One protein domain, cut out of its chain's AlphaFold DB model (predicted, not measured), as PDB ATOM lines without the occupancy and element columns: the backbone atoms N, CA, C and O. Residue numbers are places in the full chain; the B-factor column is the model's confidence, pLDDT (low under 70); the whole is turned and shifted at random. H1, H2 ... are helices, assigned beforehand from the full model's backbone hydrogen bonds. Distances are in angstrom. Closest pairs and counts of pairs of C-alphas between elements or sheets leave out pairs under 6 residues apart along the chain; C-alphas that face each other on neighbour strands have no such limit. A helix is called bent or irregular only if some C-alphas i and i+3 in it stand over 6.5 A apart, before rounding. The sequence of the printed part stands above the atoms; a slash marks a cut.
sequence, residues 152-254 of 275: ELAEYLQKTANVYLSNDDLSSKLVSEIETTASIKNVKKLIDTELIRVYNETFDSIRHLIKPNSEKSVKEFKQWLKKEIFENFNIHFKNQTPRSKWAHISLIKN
ATOM      1  N   GLU A 152     -45.284 -21.373  25.576       83.19
ATOM      2  CA  GLU A 152     -44.767 -20.173  24.908       83.19
ATOM      3  C   GLU A 152     -43.281 -19.907  25.218       83.19
ATOM      4  O   GLU A 152     -42.519 -19.513  24.335       83.19
ATOM      5  N   LEU A 153     -42.845 -20.126  26.464       85.25
ATOM      6  CA  LEU A 153     -41.447 -19.952  26.857       85.25
ATOM      7  C   LEU A 153     -40.570 -21.044  26.237       85.25
ATOM      8  O   LEU A 153     -39.502 -20.736  25.709       85.25
ATOM      9  N   ALA A 154     -41.032 -22.295  26.243       86.00
ATOM     10  CA  ALA A 154     -40.316 -23.403  25.618       86.00
ATOM     11  C   ALA A 154     -40.140 -23.190  24.102       86.00
ATOM     12  O   ALA A 154     -39.031 -23.332  23.583       86.00
ATOM     13  N   GLU A 155     -41.201 -22.776  23.403       89.00
ATOM     14  CA  GLU A 155     -41.155 -22.462  21.969       89.00
ATOM     15  C   GLU A 155     -40.186 -21.304  21.677       89.00
ATOM     16  O   GLU A 155     -39.362 -21.380  20.760       89.00
ATOM     17  N   TYR A 156     -40.229 -20.242  22.489       88.25
ATOM     18  CA  TYR A 156     -39.330 -19.103  22.335       88.25
ATOM     19  C   TYR A 156     -37.861 -19.483  22.576       88.25
ATOM     20  O   TYR A 156     -36.994 -19.101  21.786       88.25
ATOM     21  N   LEU A 157     -37.564 -20.279  23.608       90.00
ATOM     22  CA  LEU A 157     -36.213 -20.786  23.875       90.00
ATOM     23  C   LEU A 157     -35.705 -21.661  22.727       90.00
ATOM     24  O   LEU A 157     -34.585 -21.477  22.260       90.00
ATOM     25  N   GLN A 158     -36.545 -22.548  22.194       90.50
ATOM     26  CA  GLN A 158     -36.168 -23.377  21.050       90.50
ATOM     27  C   GLN A 158     -35.837 -22.528  19.815       90.50
ATOM     28  O   GLN A 158     -34.835 -22.773  19.141       90.50
ATOM     29  N   LYS A 159     -36.642 -21.496  19.532       89.50
ATOM     30  CA  LYS A 159     -36.415 -20.582  18.403       89.50
ATOM     31  C   LYS A 159     -35.130 -19.760  18.562       89.50
ATOM     32  O   LYS A 159     -34.469 -19.450  17.572       89.50
ATOM     33  N   THR A 160     -34.769 -19.429  19.799       89.81
ATOM     34  CA  THR A 160     -33.623 -18.572  20.143       89.81
ATOM     35  C   THR A 160     -32.376 -19.349  20.566       89.81
ATOM     36  O   THR A 160     -31.363 -18.735  20.893       89.81
ATOM     37  N   ALA A 161     -32.401 -20.684  20.475       89.88
ATOM     38  CA  ALA A 161     -31.320 -21.579  20.889       89.88
ATOM     39  C   ALA A 161     -29.943 -21.175  20.359       89.88
ATOM     40  O   ALA A 161     -28.964 -21.143  21.100       89.88
ATOM     41  N   ASN A 162     -29.870 -20.789  19.085       87.38
ATOM     42  CA  ASN A 162     -28.611 -20.382  18.468       87.38
ATOM     43  C   ASN A 162     -27.979 -19.154  19.141       87.38
ATOM     44  O   ASN A 162     -26.766 -18.998  19.063       87.38
ATOM     45  N   VAL A 163     -28.773 -18.287  19.774       88.00
ATOM     46  CA  VAL A 163     -28.306 -17.042  20.392       88.00
ATOM     47  C   VAL A 163     -27.583 -17.339  21.698       88.00
ATOM     48  O   VAL A 163     -26.414 -16.991  21.842       88.00
ATOM     49  N   TYR A 164     -28.242 -18.030  22.629       87.81
ATOM     50  CA  TYR A 164     -27.661 -18.276  23.947       87.81
ATOM     51  C   TYR A 164     -26.633 -19.405  23.954       87.81
ATOM     52  O   TYR A 164     -25.638 -19.287  24.658       87.81
ATOM     53  N   LEU A 165     -26.773 -20.435  23.109       87.62
ATOM     54  CA  LEU A 165     -25.755 -21.495  22.994       87.62
ATOM     55  C   LEU A 165     -24.403 -20.988  22.469       87.62
ATOM     56  O   LEU A 165     -23.416 -21.713  22.512       87.62
ATOM     57  N   SER A 166     -24.365 -19.764  21.944       82.50
ATOM     58  CA  SER A 166     -23.147 -19.132  21.436       82.50
ATOM     59  C   SER A 166     -22.504 -18.175  22.441       82.50
ATOM     60  O   SER A 166     -21.453 -17.611  22.145       82.50
ATOM     61  N   ASN A 167     -23.139 -17.957  23.596       86.81
ATOM     62  CA  ASN A 167     -22.663 -17.074  24.650       86.81
ATOM     63  C   ASN A 167     -22.900 -17.726  26.024       86.81
ATOM     64  O   ASN A 167     -24.017 -17.724  26.546       86.81
ATOM     65  N   ASP A 168     -21.827 -18.250  26.616       84.94
ATOM     66  CA  ASP A 168     -21.859 -18.958  27.903       84.94
ATOM     67  C   ASP A 168     -22.386 -18.079  29.057       84.94
ATOM     68  O   ASP A 168     -23.147 -18.545  29.910       84.94
ATOM     69  N   ASP A 169     -22.053 -16.783  29.058       88.44
ATOM     70  CA  ASP A 169     -22.545 -15.815  30.050       88.44
ATOM     71  C   ASP A 169     -24.061 -15.598  29.912       88.44
ATOM     72  O   ASP A 169     -24.788 -15.613  30.906       88.44
ATOM     73  N   LEU A 170     -24.581 -15.496  28.685       88.56
ATOM     74  CA  LEU A 170     -26.029 -15.428  28.469       88.56
ATOM     75  C   LEU A 170     -26.727 -16.735  28.872       88.56
ATOM     76  O   LEU A 170     -27.792 -16.686  29.487       88.56
ATOM     77  N   SER A 171     -26.139 -17.888  28.548       88.19
ATOM     78  CA  SER A 171     -26.686 -19.197  28.921       88.19
ATOM     79  C   SER A 171     -26.842 -19.330  30.436       88.19
ATOM     80  O   SER A 171     -27.921 -19.680  30.909       88.19
ATOM     81  N   SER A 172     -25.805 -18.985  31.204       87.38
ATOM     82  CA  SER A 172     -25.865 -19.028  32.672       87.38
ATOM     83  C   SER A 172     -26.919 -18.072  33.252       87.38
ATOM     84  O   SER A 172     -27.710 -18.475  34.106       87.38
ATOM     85  N   LYS A 173     -27.012 -16.840  32.728       89.44
ATOM     86  CA  LYS A 173     -28.041 -15.864  33.126       89.44
ATOM     87  C   LYS A 173     -29.452 -16.370  32.840       89.44
ATOM     88  O   LYS A 173     -30.329 -16.232  33.689       89.44
ATOM     89  N   LEU A 174     -29.675 -16.992  31.683       89.25
ATOM     90  CA  LEU A 174     -30.976 -17.556  31.320       89.25
ATOM     91  C   LEU A 174     -31.389 -18.710  32.229       89.25
ATOM     92  O   LEU A 174     -32.534 -18.725  32.668       89.25
ATOM     93  N   VAL A 175     -30.475 -19.634  32.544       88.06
ATOM     94  CA  VAL A 175     -30.754 -20.731  33.490       88.06
ATOM     95  C   VAL A 175     -31.182 -20.161  34.839       88.06
ATOM     96  O   VAL A 175     -32.247 -20.519  35.334       88.06
ATOM     97  N   SER A 176     -30.433 -19.187  35.367       86.19
ATOM     98  CA  SER A 176     -30.775 -18.556  36.646       86.19
ATOM     99  C   SER A 176     -32.126 -17.825  36.627       86.19
ATOM    100  O   SER A 176     -32.869 -17.866  37.606       86.19
ATOM    101  N   GLU A 177     -32.494 -17.181  35.515       86.94
ATOM    102  CA  GLU A 177     -33.777 -16.477  35.386       86.94
ATOM    103  C   GLU A 177     -34.954 -17.462  35.275       86.94
ATOM    104  O   GLU A 177     -36.017 -17.248  35.858       86.94
ATOM    105  N   ILE A 178     -34.764 -18.571  34.556       86.00
ATOM    106  CA  ILE A 178     -35.771 -19.629  34.421       86.00
ATOM    107  C   ILE A 178     -36.017 -20.316  35.771       86.00
ATOM    108  O   ILE A 178     -37.173 -20.553  36.115       86.00
ATOM    109  N   GLU A 179     -34.963 -20.582  36.545       83.31
ATOM    110  CA  GLU A 179     -35.055 -21.202  37.874       83.31
ATOM    111  C   GLU A 179     -35.717 -20.290  38.917       83.31
ATOM    112  O   GLU A 179     -36.392 -20.780  39.820       83.31
ATOM    113  N   THR A 180     -35.547 -18.969  38.803       82.94
ATOM    114  CA  THR A 180     -36.015 -18.013  39.820       82.94
ATOM    115  C   THR A 180     -37.401 -17.440  39.548       82.94
ATOM    116  O   THR A 180     -38.202 -17.334  40.476       82.94
ATOM    117  N   THR A 181     -37.704 -17.037  38.312       76.44
ATOM    118  CA  THR A 181     -38.973 -16.356  37.994       76.44
ATOM    119  C   THR A 181     -39.828 -17.086  36.969       76.44
ATOM    120  O   THR A 181     -41.023 -16.794  36.887       76.44
ATOM    121  N   ALA A 182     -39.244 -17.977  36.154       75.06
ATOM    122  CA  ALA A 182     -39.890 -18.603  34.993       75.06
ATOM    123  C   ALA A 182     -40.638 -17.599  34.079       75.06
ATOM    124  O   ALA A 182     -41.589 -17.942  33.371       75.06
ATOM    125  N   SER A 183     -40.222 -16.327  34.088       83.62
ATOM    126  CA  SER A 183     -40.928 -15.245  33.407       83.62
ATOM    127  C   SER A 183     -40.453 -15.105  31.967       83.62
ATOM    128  O   SER A 183     -39.353 -14.618  31.692       83.62
ATOM    129  N   ILE A 184     -41.335 -15.428  31.018       84.81
ATOM    130  CA  ILE A 184     -41.062 -15.250  29.587       84.81
ATOM    131  C   ILE A 184     -40.671 -13.811  29.228       84.81
ATOM    132  O   ILE A 184     -39.869 -13.587  28.323       84.81
ATOM    133  N   LYS A 185     -41.198 -12.820  29.955       89.12
ATOM    134  CA  LYS A 185     -40.891 -11.404  29.728       89.12
ATOM    135  C   LYS A 185     -39.425 -11.089  30.032       89.12
ATOM    136  O   LYS A 185     -38.802 -10.337  29.283       89.12
ATOM    137  N   ASN A 186     -38.877 -11.664  31.101       88.12
ATOM    138  CA  ASN A 186     -37.485 -11.437  31.491       88.12
ATOM    139  C   ASN A 186     -36.531 -12.178  30.553       88.12
ATOM    140  O   ASN A 186     -35.553 -11.594  30.088       88.12
ATOM    141  N   VAL A 187     -36.883 -13.410  30.179       89.50
ATOM    142  CA  VAL A 187     -36.131 -14.206  29.200       89.50
ATOM    143  C   VAL A 187     -36.068 -13.506  27.838       89.50
ATOM    144  O   VAL A 187     -34.978 -13.334  27.291       89.50
ATOM    145  N   LYS A 188     -37.206 -13.006  27.330       91.44
ATOM    146  CA  LYS A 188     -37.265 -12.181  26.108       91.44
ATOM    147  C   LYS A 188     -36.340 -10.966  26.211       91.44
ATOM    148  O   LYS A 188     -35.524 -10.742  25.327       91.44
ATOM    149  N   LYS A 189     -36.380 -10.235  27.330       92.88
ATOM    150  CA  LYS A 189     -35.528  -9.055  27.549       92.88
ATOM    151  C   LYS A 189     -34.027  -9.380  27.515       92.88
ATOM    152  O   LYS A 189     -33.259  -8.604  26.946       92.88
ATOM    153  N   LEU A 190     -33.602 -10.489  28.124       92.19
ATOM    154  CA  LEU A 190     -32.197 -10.918  28.123       92.19
ATOM    155  C   LEU A 190     -31.720 -11.251  26.706       92.19
ATOM    156  O   LEU A 190     -30.684 -10.748  26.271       92.19
ATOM    157  N   ILE A 191     -32.509 -12.035  25.968       92.56
ATOM    158  CA  ILE A 191     -32.192 -12.404  24.586       92.56
ATOM    159  C   ILE A 191     -32.195 -11.172  23.675       92.56
ATOM    160  O   ILE A 191     -31.254 -10.986  22.909       92.56
ATOM    161  N   ASP A 192     -33.186 -10.288  23.790       92.31
ATOM    162  CA  ASP A 192     -33.262  -9.063  22.986       92.31
ATOM    163  C   ASP A 192     -32.054  -8.146  23.228       92.31
ATOM    164  O   ASP A 192     -31.518  -7.558  22.286       92.31
ATOM    165  N   THR A 193     -31.585  -8.056  24.477       93.69
ATOM    166  CA  THR A 193     -30.376  -7.290  24.826       93.69
ATOM    167  C   THR A 193     -29.153  -7.840  24.095       93.69
ATOM    168  O   THR A 193     -28.368  -7.075  23.528       93.69
ATOM    169  N   GLU A 194     -29.019  -9.163  24.047       92.94
ATOM    170  CA  GLU A 194     -27.926  -9.813  23.337       92.94
ATOM    171  C   GLU A 194     -28.032  -9.644  21.818       92.94
ATOM    172  O   GLU A 194     -27.043  -9.338  21.153       92.94
ATOM    173  N   LEU A 195     -29.229  -9.770  21.249       92.56
ATOM    174  CA  LEU A 195     -29.448  -9.555  19.816       92.56
ATOM    175  C   LEU A 195     -29.083  -8.127  19.395       92.56
ATOM    176  O   LEU A 195     -28.480  -7.928  18.338       92.56
ATOM    177  N   ILE A 196     -29.391  -7.131  20.230       94.81
ATOM    178  CA  ILE A 196     -28.970  -5.740  20.013       94.81
ATOM    179  C   ILE A 196     -27.442  -5.624  20.045       94.81
ATOM    180  O   ILE A 196     -26.871  -4.956  19.176       94.81
ATOM    181  N   ARG A 197     -26.773  -6.282  21.001       94.25
ATOM    182  CA  ARG A 197     -25.304  -6.315  21.085       94.25
ATOM    183  C   ARG A 197     -24.696  -6.887  19.803       94.25
ATOM    184  O   ARG A 197     -23.904  -6.204  19.155       94.25
ATOM    185  N   VAL A 198     -25.142  -8.073  19.383       93.44
ATOM    186  CA  VAL A 198     -24.674  -8.751  18.161       93.44
ATOM    187  C   VAL A 198     -24.926  -7.899  16.916       93.44
ATOM    188  O   VAL A 198     -24.061  -7.801  16.043       93.44
ATOM    189  N   TYR A 199     -26.088  -7.247  16.825       96.38
ATOM    190  CA  TYR A 199     -26.405  -6.340  15.724       96.38
ATOM    191  C   TYR A 199     -25.407  -5.181  15.638       96.38
ATOM    192  O   TYR A 199     -24.890  -4.903  14.552       96.38
ATOM    193  N   ASN A 200     -25.121  -4.525  16.765       94.25
ATOM    194  CA  ASN A 200     -24.203  -3.390  16.803       94.25
ATOM    195  C   ASN A 200     -22.770  -3.816  16.469       94.25
ATOM    196  O   ASN A 200     -22.165  -3.214  15.590       94.25
ATOM    197  N   GLU A 201     -22.270  -4.897  17.070       93.62
ATOM    198  CA  GLU A 201     -20.928  -5.429  16.791       93.62
ATOM    199  C   GLU A 201     -20.766  -5.817  15.320       93.62
ATOM    200  O   GLU A 201     -19.784  -5.457  14.664       93.62
ATOM    201  N   THR A 202     -21.768  -6.497  14.761       92.75
ATOM    202  CA  THR A 202     -21.750  -6.890  13.352       92.75
ATOM    203  C   THR A 202     -21.766  -5.668  12.438       92.75
ATOM    204  O   THR A 202     -21.024  -5.618  11.453       92.75
ATOM    205  N   PHE A 203     -22.591  -4.665  12.745       93.75
ATOM    206  CA  PHE A 203     -22.655  -3.439  11.958       93.75
ATOM    207  C   PHE A 203     -21.361  -2.616  12.068       93.75
ATOM    208  O   PHE A 203     -20.854  -2.136  11.053       93.75
ATOM    209  N   ASP A 204     -20.779  -2.500  13.260       93.44
ATOM    210  CA  ASP A 204     -19.514  -1.797  13.471       93.44
ATOM    211  C   ASP A 204     -18.345  -2.504  12.768       93.44
ATOM    212  O   ASP A 204     -17.490  -1.833  12.180       93.44
ATOM    213  N   SER A 205     -18.356  -3.841  12.690       91.12
ATOM    214  CA  SER A 205     -17.329  -4.611  11.971       91.12
ATOM    215  C   SER A 205     -17.205  -4.232  10.490       91.12
ATOM    216  O   SER A 205     -16.117  -4.307   9.922       91.12
ATOM    217  N   ILE A 206     -18.290  -3.770   9.857       91.62
ATOM    218  CA  ILE A 206     -18.287  -3.340   8.452       91.62
ATOM    219  C   ILE A 206     -18.207  -1.820   8.287       91.62
ATOM    220  O   ILE A 206     -18.129  -1.338   7.158       91.62
ATOM    221  N   ARG A 207     -18.232  -1.049   9.378       91.06
ATOM    222  CA  ARG A 207     -18.358   0.415   9.345       91.06
ATOM    223  C   ARG A 207     -17.236   1.089   8.565       91.06
ATOM    224  O   ARG A 207     -17.494   2.028   7.819       91.06
ATOM    225  N   HIS A 208     -16.020   0.558   8.662       89.50
ATOM    226  CA  HIS A 208     -14.855   1.026   7.907       89.50
ATOM    227  C   HIS A 208     -14.978   0.819   6.381       89.50
ATOM    228  O   HIS A 208     -14.271   1.464   5.613       89.50
ATOM    229  N   LEU A 209     -15.877  -0.061   5.923       88.19
ATOM    230  CA  LEU A 209     -16.141  -0.325   4.502       88.19
ATOM    231  C   LEU A 209     -17.248   0.569   3.924       88.19
ATOM    232  O   LEU A 209     -17.509   0.526   2.716       88.19
ATOM    233  N   ILE A 210     -17.938   1.339   4.770       89.06
ATOM    234  CA  ILE A 210     -19.059   2.184   4.369       89.06
ATOM    235  C   ILE A 210     -18.522   3.482   3.763       89.06
ATOM    236  O   ILE A 210     -17.822   4.252   4.414       89.06
ATOM    237  N   LYS A 211     -18.874   3.744   2.500       86.75
ATOM    238  CA  LYS A 211     -18.494   4.979   1.798       86.75
ATOM    239  C   LYS A 211     -19.507   6.104   2.072       86.75
ATOM    240  O   LYS A 211     -20.696   5.796   2.182       86.75
ATOM    241  N   PRO A 212     -19.099   7.389   2.064       76.94
ATOM    242  CA  PRO A 212     -19.995   8.525   2.326       76.94
ATOM    243  C   PRO A 212     -21.246   8.559   1.429       76.94
ATOM    244  O   PRO A 212     -22.346   8.794   1.908       76.94
ATOM    245  N   ASN A 213     -21.113   8.197   0.149       76.56
ATOM    246  CA  ASN A 213     -22.206   8.246  -0.834       76.56
ATOM    247  C   ASN A 213     -23.010   6.933  -0.945       76.56
ATOM    248  O   ASN A 213     -23.532   6.609  -2.011       76.56
ATOM    249  N   SER A 214     -23.068   6.126   0.120       84.31
ATOM    250  CA  SER A 214     -23.687   4.789   0.093       84.31
ATOM    251  C   SER A 214     -24.963   4.655   0.933       84.31
ATOM    252  O   SER A 214     -25.359   3.541   1.266       84.31
ATOM    253  N   GLU A 215     -25.648   5.761   1.236       88.88
ATOM    254  CA  GLU A 215     -26.804   5.803   2.148       88.88
ATOM    255  C   GLU A 215     -27.890   4.758   1.826       88.88
ATOM    256  O   GLU A 215     -28.334   4.023   2.713       88.88
ATOM    257  N   LYS A 216     -28.248   4.597   0.544       90.50
ATOM    258  CA  LYS A 216     -29.195   3.560   0.097       90.50
ATOM    259  C   LYS A 216     -28.714   2.146   0.447       90.50
ATOM    260  O   LYS A 216     -29.483   1.342   0.971       90.50
ATOM    261  N   SER A 217     -27.439   1.851   0.199       91.50
ATOM    262  CA  SER A 217     -26.823   0.557   0.513       91.50
ATOM    263  C   SER A 217     -26.758   0.306   2.015       91.50
ATOM    264  O   SER A 217     -27.027  -0.808   2.453       91.50
ATOM    265  N   VAL A 218     -26.458   1.335   2.813       93.50
ATOM    266  CA  VAL A 218     -26.468   1.250   4.280       93.50
ATOM    267  C   VAL A 218     -27.866   0.923   4.790       93.50
ATOM    268  O   VAL A 218     -28.015   0.042   5.635       93.50
ATOM    269  N   LYS A 219     -28.901   1.589   4.267       94.25
ATOM    270  CA  LYS A 219     -30.294   1.335   4.655       94.25
ATOM    271  C   LYS A 219     -30.718  -0.099   4.332       94.25
ATOM    272  O   LYS A 219     -31.244  -0.781   5.209       94.25
ATOM    273  N   GLU A 220     -30.439  -0.571   3.118       93.81
ATOM    274  CA  GLU A 220     -30.739  -1.952   2.717       93.81
ATOM    275  C   GLU A 220     -29.956  -2.980   3.543       93.81
ATOM    276  O   GLU A 220     -30.513  -3.998   3.957       93.81
ATOM    277  N   PHE A 221     -28.681  -2.711   3.832       94.88
ATOM    278  CA  PHE A 221     -27.866  -3.594   4.657       94.88
ATOM    279  C   PHE A 221     -28.394  -3.680   6.093       94.88
ATOM    280  O   PHE A 221     -28.540  -4.780   6.615       94.88
ATOM    281  N   LYS A 222     -28.751  -2.547   6.715       95.38
ATOM    282  CA  LYS A 222     -29.363  -2.530   8.054       95.38
ATOM    283  C   LYS A 222     -30.676  -3.310   8.088       95.38
ATOM    284  O   LYS A 222     -30.920  -4.029   9.049       95.38
ATOM    285  N   GLN A 223     -31.514  -3.186   7.059       95.88
ATOM    286  CA  GLN A 223     -32.761  -3.952   6.960       95.88
ATOM    287  C   GLN A 223     -32.499  -5.455   6.863       95.88
ATOM    288  O   GLN A 223     -33.119  -6.229   7.586       95.88
ATOM    289  N   TRP A 224     -31.555  -5.862   6.013       95.69
ATOM    290  CA  TRP A 224     -31.148  -7.261   5.926       95.69
ATOM    291  C   TRP A 224     -30.600  -7.774   7.261       95.69
ATOM    292  O   TRP A 224     -31.024  -8.826   7.726       95.69
ATOM    293  N   LEU A 225     -29.719  -7.009   7.907       95.00
ATOM    294  CA  LEU A 225     -29.108  -7.395   9.175       95.00
ATOM    295  C   LEU A 225     -30.158  -7.534  10.287       95.00
ATOM    296  O   LEU A 225     -30.118  -8.493  11.051       95.00
ATOM    297  N   LYS A 226     -31.135  -6.618  10.340       95.69
ATOM    298  CA  LYS A 226     -32.269  -6.720  11.268       95.69
ATOM    299  C   LYS A 226     -33.067  -8.001  11.046       95.69
ATOM    300  O   LYS A 226     -33.376  -8.693  12.008       95.69
ATOM    301  N   LYS A 227     -33.364  -8.329   9.788       94.81
ATOM    302  CA  LYS A 227     -34.100  -9.545   9.441       94.81
ATOM    303  C   LYS A 227     -33.351 -10.808   9.878       94.81
ATOM    304  O   LYS A 227     -33.930 -11.674  10.522       94.81
ATOM    305  N   GLU A 228     -32.059 -10.903   9.579       93.31
ATOM    306  CA  GLU A 228     -31.269 -12.078   9.964       93.31
ATOM    307  C   GLU A 228     -31.174 -12.250  11.486       93.31
ATOM    308  O   GLU A 228     -31.345 -13.357  11.988       93.31
ATOM    309  N   ILE A 229     -30.940 -11.168  12.230       93.56
ATOM    310  CA  ILE A 229     -30.706 -11.251  13.675       93.56
ATOM    311  C   ILE A 229     -32.018 -11.397  14.456       93.56
ATOM    312  O   ILE A 229     -32.120 -12.286  15.294       93.56
ATOM    313  N   PHE A 230     -33.024 -10.560  14.189       93.44
ATOM    314  CA  PHE A 230     -34.232 -10.488  15.022       93.44
ATOM    315  C   PHE A 230     -35.378 -11.385  14.538       93.44
ATOM    316  O   PHE A 230     -36.183 -11.824  15.353       93.44
ATOM    317  N   GLU A 231     -35.480 -11.665  13.233       91.88
ATOM    318  CA  GLU A 231     -36.543 -12.538  12.707       91.88
ATOM    319  C   GLU A 231     -36.059 -13.987  12.582       91.88
ATOM    320  O   GLU A 231     -36.760 -14.913  13.000       91.88
ATOM    321  N   ASN A 232     -34.850 -14.178  12.039       91.12
ATOM    322  CA  ASN A 232     -34.291 -15.505  11.769       91.12
ATOM    323  C   ASN A 232     -33.401 -16.051  12.902       91.12
ATOM    324  O   ASN A 232     -33.010 -17.215  12.833       91.12
ATOM    325  N   PHE A 233     -33.042 -15.236  13.905       91.56
ATOM    326  CA  PHE A 233     -32.101 -15.601  14.980       91.56
ATOM    327  C   PHE A 233     -30.773 -16.184  14.454       91.56
ATOM    328  O   PHE A 233     -30.162 -17.076  15.048       91.56
ATOM    329  N   ASN A 234     -30.325 -15.686  13.300       90.56
ATOM    330  CA  ASN A 234     -29.140 -16.144  12.588       90.56
ATOM    331  C   ASN A 234     -27.940 -15.245  12.910       90.56
ATOM    332  O   ASN A 234     -27.606 -14.335  12.154       90.56
ATOM    333  N   ILE A 235     -27.277 -15.522  14.032       90.00
ATOM    334  CA  ILE A 235     -26.123 -14.732  14.497       90.00
ATOM    335  C   ILE A 235     -24.777 -15.176  13.900       90.00
ATOM    336  O   ILE A 235     -23.821 -14.409  13.890       90.00
ATOM    337  N   HIS A 236     -24.703 -16.397  13.360       88.19
ATOM    338  CA  HIS A 236     -23.478 -16.959  12.765       88.19
ATOM    339  C   HIS A 236     -23.376 -16.749  11.256       88.19
ATOM    340  O   HIS A 236     -22.352 -17.067  10.657       88.19
ATOM    341  N   PHE A 237     -24.440 -16.252  10.620       88.25
ATOM    342  CA  PHE A 237     -24.467 -15.931   9.193       88.25
ATOM    343  C   PHE A 237     -23.995 -17.077   8.276       88.25
ATOM    344  O   PHE A 237     -23.304 -16.837   7.284       88.25
ATOM    345  N   LYS A 238     -24.393 -18.326   8.579       81.44
ATOM    346  CA  LYS A 238     -23.867 -19.564   7.953       81.44
ATOM    347  C   LYS A 238     -23.834 -19.544   6.417       81.44
ATOM    348  O   LYS A 238     -22.922 -20.100   5.819       81.44
ATOM    349  N   ASN A 239     -24.815 -18.896   5.787       83.50
ATOM    350  CA  ASN A 239     -24.971 -18.886   4.328       83.50
ATOM    351  C   ASN A 239     -24.341 -17.661   3.649       83.50
ATOM    352  O   ASN A 239     -24.024 -17.707   2.464       83.50
ATOM    353  N   GLN A 240     -24.209 -16.537   4.358       88.19
ATOM    354  CA  GLN A 240     -23.752 -15.283   3.765       88.19
ATOM    355  C   GLN A 240     -23.195 -14.346   4.832       88.19
ATOM    356  O   GLN A 240     -23.951 -13.768   5.607       88.19
ATOM    357  N   THR A 241     -21.878 -14.135   4.820       93.19
ATOM    358  CA  THR A 241     -21.223 -13.256   5.794       93.19
ATOM    359  C   THR A 241     -21.673 -11.796   5.635       93.19
ATOM    360  O   THR A 241     -21.919 -11.346   4.507       93.19
ATOM    361  N   PRO A 242     -21.706 -11.005   6.726       92.69
ATOM    362  CA  PRO A 242     -22.042  -9.579   6.682       92.69
ATOM    363  C   PRO A 242     -21.199  -8.803   5.661       92.69
ATOM    364  O   PRO A 242     -21.715  -7.993   4.893       92.69
ATOM    365  N   ARG A 243     -19.903  -9.127   5.570       92.25
ATOM    366  CA  ARG A 243     -18.979  -8.534   4.595       92.25
ATOM    367  C   ARG A 243     -19.341  -8.886   3.150       92.25
ATOM    368  O   ARG A 243     -19.355  -7.999   2.298       92.25
ATOM    369  N   SER A 244     -19.659 -10.153   2.872       92.38
ATOM    370  CA  SER A 244     -20.097 -10.593   1.541       92.38
ATOM    371  C   SER A 244     -21.415  -9.925   1.138       92.38
ATOM    372  O   SER A 244     -21.542  -9.400   0.028       92.38
ATOM    373  N   LYS A 245     -22.379  -9.840   2.066       94.00
ATOM    374  CA  LYS A 245     -23.644  -9.140   1.820       94.00
ATOM    375  C   LYS A 245     -23.428  -7.662   1.520       94.00
ATOM    376  O   LYS A 245     -24.004  -7.146   0.561       94.00
ATOM    377  N   TRP A 246     -22.599  -6.991   2.319       93.00
ATOM    378  CA  TRP A 246     -22.263  -5.590   2.103       93.00
ATOM    379  C   TRP A 246     -21.658  -5.371   0.716       93.00
ATOM    380  O   TRP A 246     -22.098  -4.474  -0.003       93.00
ATOM    381  N   ALA A 247     -20.706  -6.213   0.303       89.62
ATOM    382  CA  ALA A 247     -20.104  -6.141  -1.026       89.62
ATOM    383  C   ALA A 247     -21.157  -6.296  -2.134       89.62
ATOM    384  O   ALA A 247     -21.208  -5.480  -3.052       89.62
ATOM    385  N   HIS A 248     -22.064  -7.268  -2.015       89.31
ATOM    386  CA  HIS A 248     -23.144  -7.456  -2.983       89.31
ATOM    387  C   HIS A 248     -24.066  -6.225  -3.077       89.31
ATOM    388  O   HIS A 248     -24.365  -5.742  -4.169       89.31
ATOM    389  N   ILE A 249     -24.516  -5.681  -1.944       89.75
ATOM    390  CA  ILE A 249     -25.416  -4.516  -1.939       89.75
ATOM    391  C   ILE A 249     -24.696  -3.274  -2.489       89.75
ATOM    392  O   ILE A 249     -25.225  -2.585  -3.362       89.75
ATOM    393  N   SER A 250     -23.489  -2.994  -1.997       88.00
ATOM    394  CA  SER A 250     -22.759  -1.761  -2.305       88.00
ATOM    395  C   SER A 250     -22.123  -1.744  -3.696       88.00
ATOM    396  O   SER A 250     -22.088  -0.681  -4.316       88.00
ATOM    397  N   LEU A 251     -21.637  -2.885  -4.199       83.38
ATOM    398  CA  LEU A 251     -20.892  -2.965  -5.461       83.38
ATOM    399  C   LEU A 251     -21.718  -3.495  -6.629       83.38
ATOM    400  O   LEU A 251     -21.487  -3.057  -7.750       83.38
ATOM    401  N   ILE A 252     -22.644  -4.425  -6.388       80.69
ATOM    402  CA  ILE A 252     -23.373  -5.111  -7.466       80.69
ATOM    403  C   ILE A 252     -24.747  -4.479  -7.660       80.69
ATOM    404  O   ILE A 252     -25.122  -4.128  -8.774       80.69
ATOM    405  N   LYS A 253     -25.502  -4.312  -6.571       83.06
ATOM    406  CA  LYS A 253     -26.903  -3.884  -6.650       83.06
ATOM    407  C   LYS A 253     -27.064  -2.374  -6.828       83.06
ATOM    408  O   LYS A 253     -27.867  -1.938  -7.646       83.06
ATOM    409  N   ASN A 254     -26.337  -1.581  -6.039       82.31
ATOM    410  CA  ASN A 254     -26.524  -0.126  -5.986       82.31
ATOM    411  C   ASN A 254     -25.417   0.679  -6.672       82.31
ATOM    412  O   ASN A 254     -25.554   1.896  -6.807       82.31
TER     413      ASN A 254
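Overview. This is residues 152 to 254 of the 275 residues of an uncharacterized protein of Flavobacterium sp. LLJ-11 (UniProt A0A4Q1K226). One long helix, H3, runs along a rod-shaped domain: H1 and H2 pack on its first part to make a small three-helix bundle, and at its other part H4 folds back along it, with H5 packed on H4. The two ends of the rod are joined by H3, and H1 and H2 stay apart from H4 and H5. The printed part has 103 residues with five named helices, H1 to H5 in that order along the chain, and no named strand; the class is all helix. The whole is loose, with a radius of gyration of the C-alphas of 16.0 A, and the C-alphas span 50 by 21 by 20 A.

Along the chain. H3, residues 184 to 205, is the longest helix, 31.4 A from C-alpha 184 at (-41.062, -15.250, 29.587) to C-alpha 205 at (-17.329, -4.611, 11.971). H1 is residues 152 to 164, beginning at C-alpha 152 at (-44.767, -20.173, 24.908), and measures 17.2 A. It is irregular: C-alphas 159 and 162 are 7.8 A apart, and its line is a rough one. H2, residues 168 to 180, measures 18.5 A. H4, residues 215 to 231, measures 23.3 A. H5, residues 242 to 253, measures 15.3 A and ends at C-alpha 253 at (-26.903, -3.884, -6.650); it is neither bent nor irregular, but only just: C-alphas 250 and 253 are 6.4 A apart.

Arrangement. H3 is the hub, touching H1, H2 and H4. H1, H2 and H3 form a bundle, up and down, each helix running against the one before it. H2 and H3 are a helical hairpin at a shallow tilt of 14 degrees; H3 touches H2 with residues 186 to 194 alone, and the closest C-alphas, those of Leu 174 and Val 187, are 6.5 A apart. H1 touches H3 at a shallow tilt of 26 degrees, the same way, with the C-alphas of Leu 153 and Ile 184 closest at 5.5 A. H1 and H2 are close but not clearly touching; their closest C-alphas, Tyr 164 and Ser 171, are 5.2 A apart. H3 and H4 are a helical hairpin, opposite ways at a shallow tilt of 34 degrees, only just short of steep; H3 touches H4 with residues 195 to 203 alone, closest at the C-alphas of Leu 195 and Ile 229, 6.5 A. H4 and H5 are a helical hairpin at a steep tilt of 41 degrees, with the C-alphas of Ser 217 and Ser 250 closest at 5.5 A. H3 and H5 are close but not clearly touching, at 7.2 A between the C-alphas of Thr 202 and Pro 242. In H2, H3 and H4 every O i to N i+4 pair is within hydrogen-bond range; in H1 6 of 9 are, and in H5 7 of 8.

Size, cuts and confidence. The two C-alphas farthest apart, those of Thr 180 and Ile 252, are 50.6 A apart. The printed part has no cut. The links H1 to H2 and H2 to H3 are tight, those from H3 to H4 and H4 to H5 short, and none is long. The mean pLDDT of the printed part is 89.3, and no printed residue is under 70.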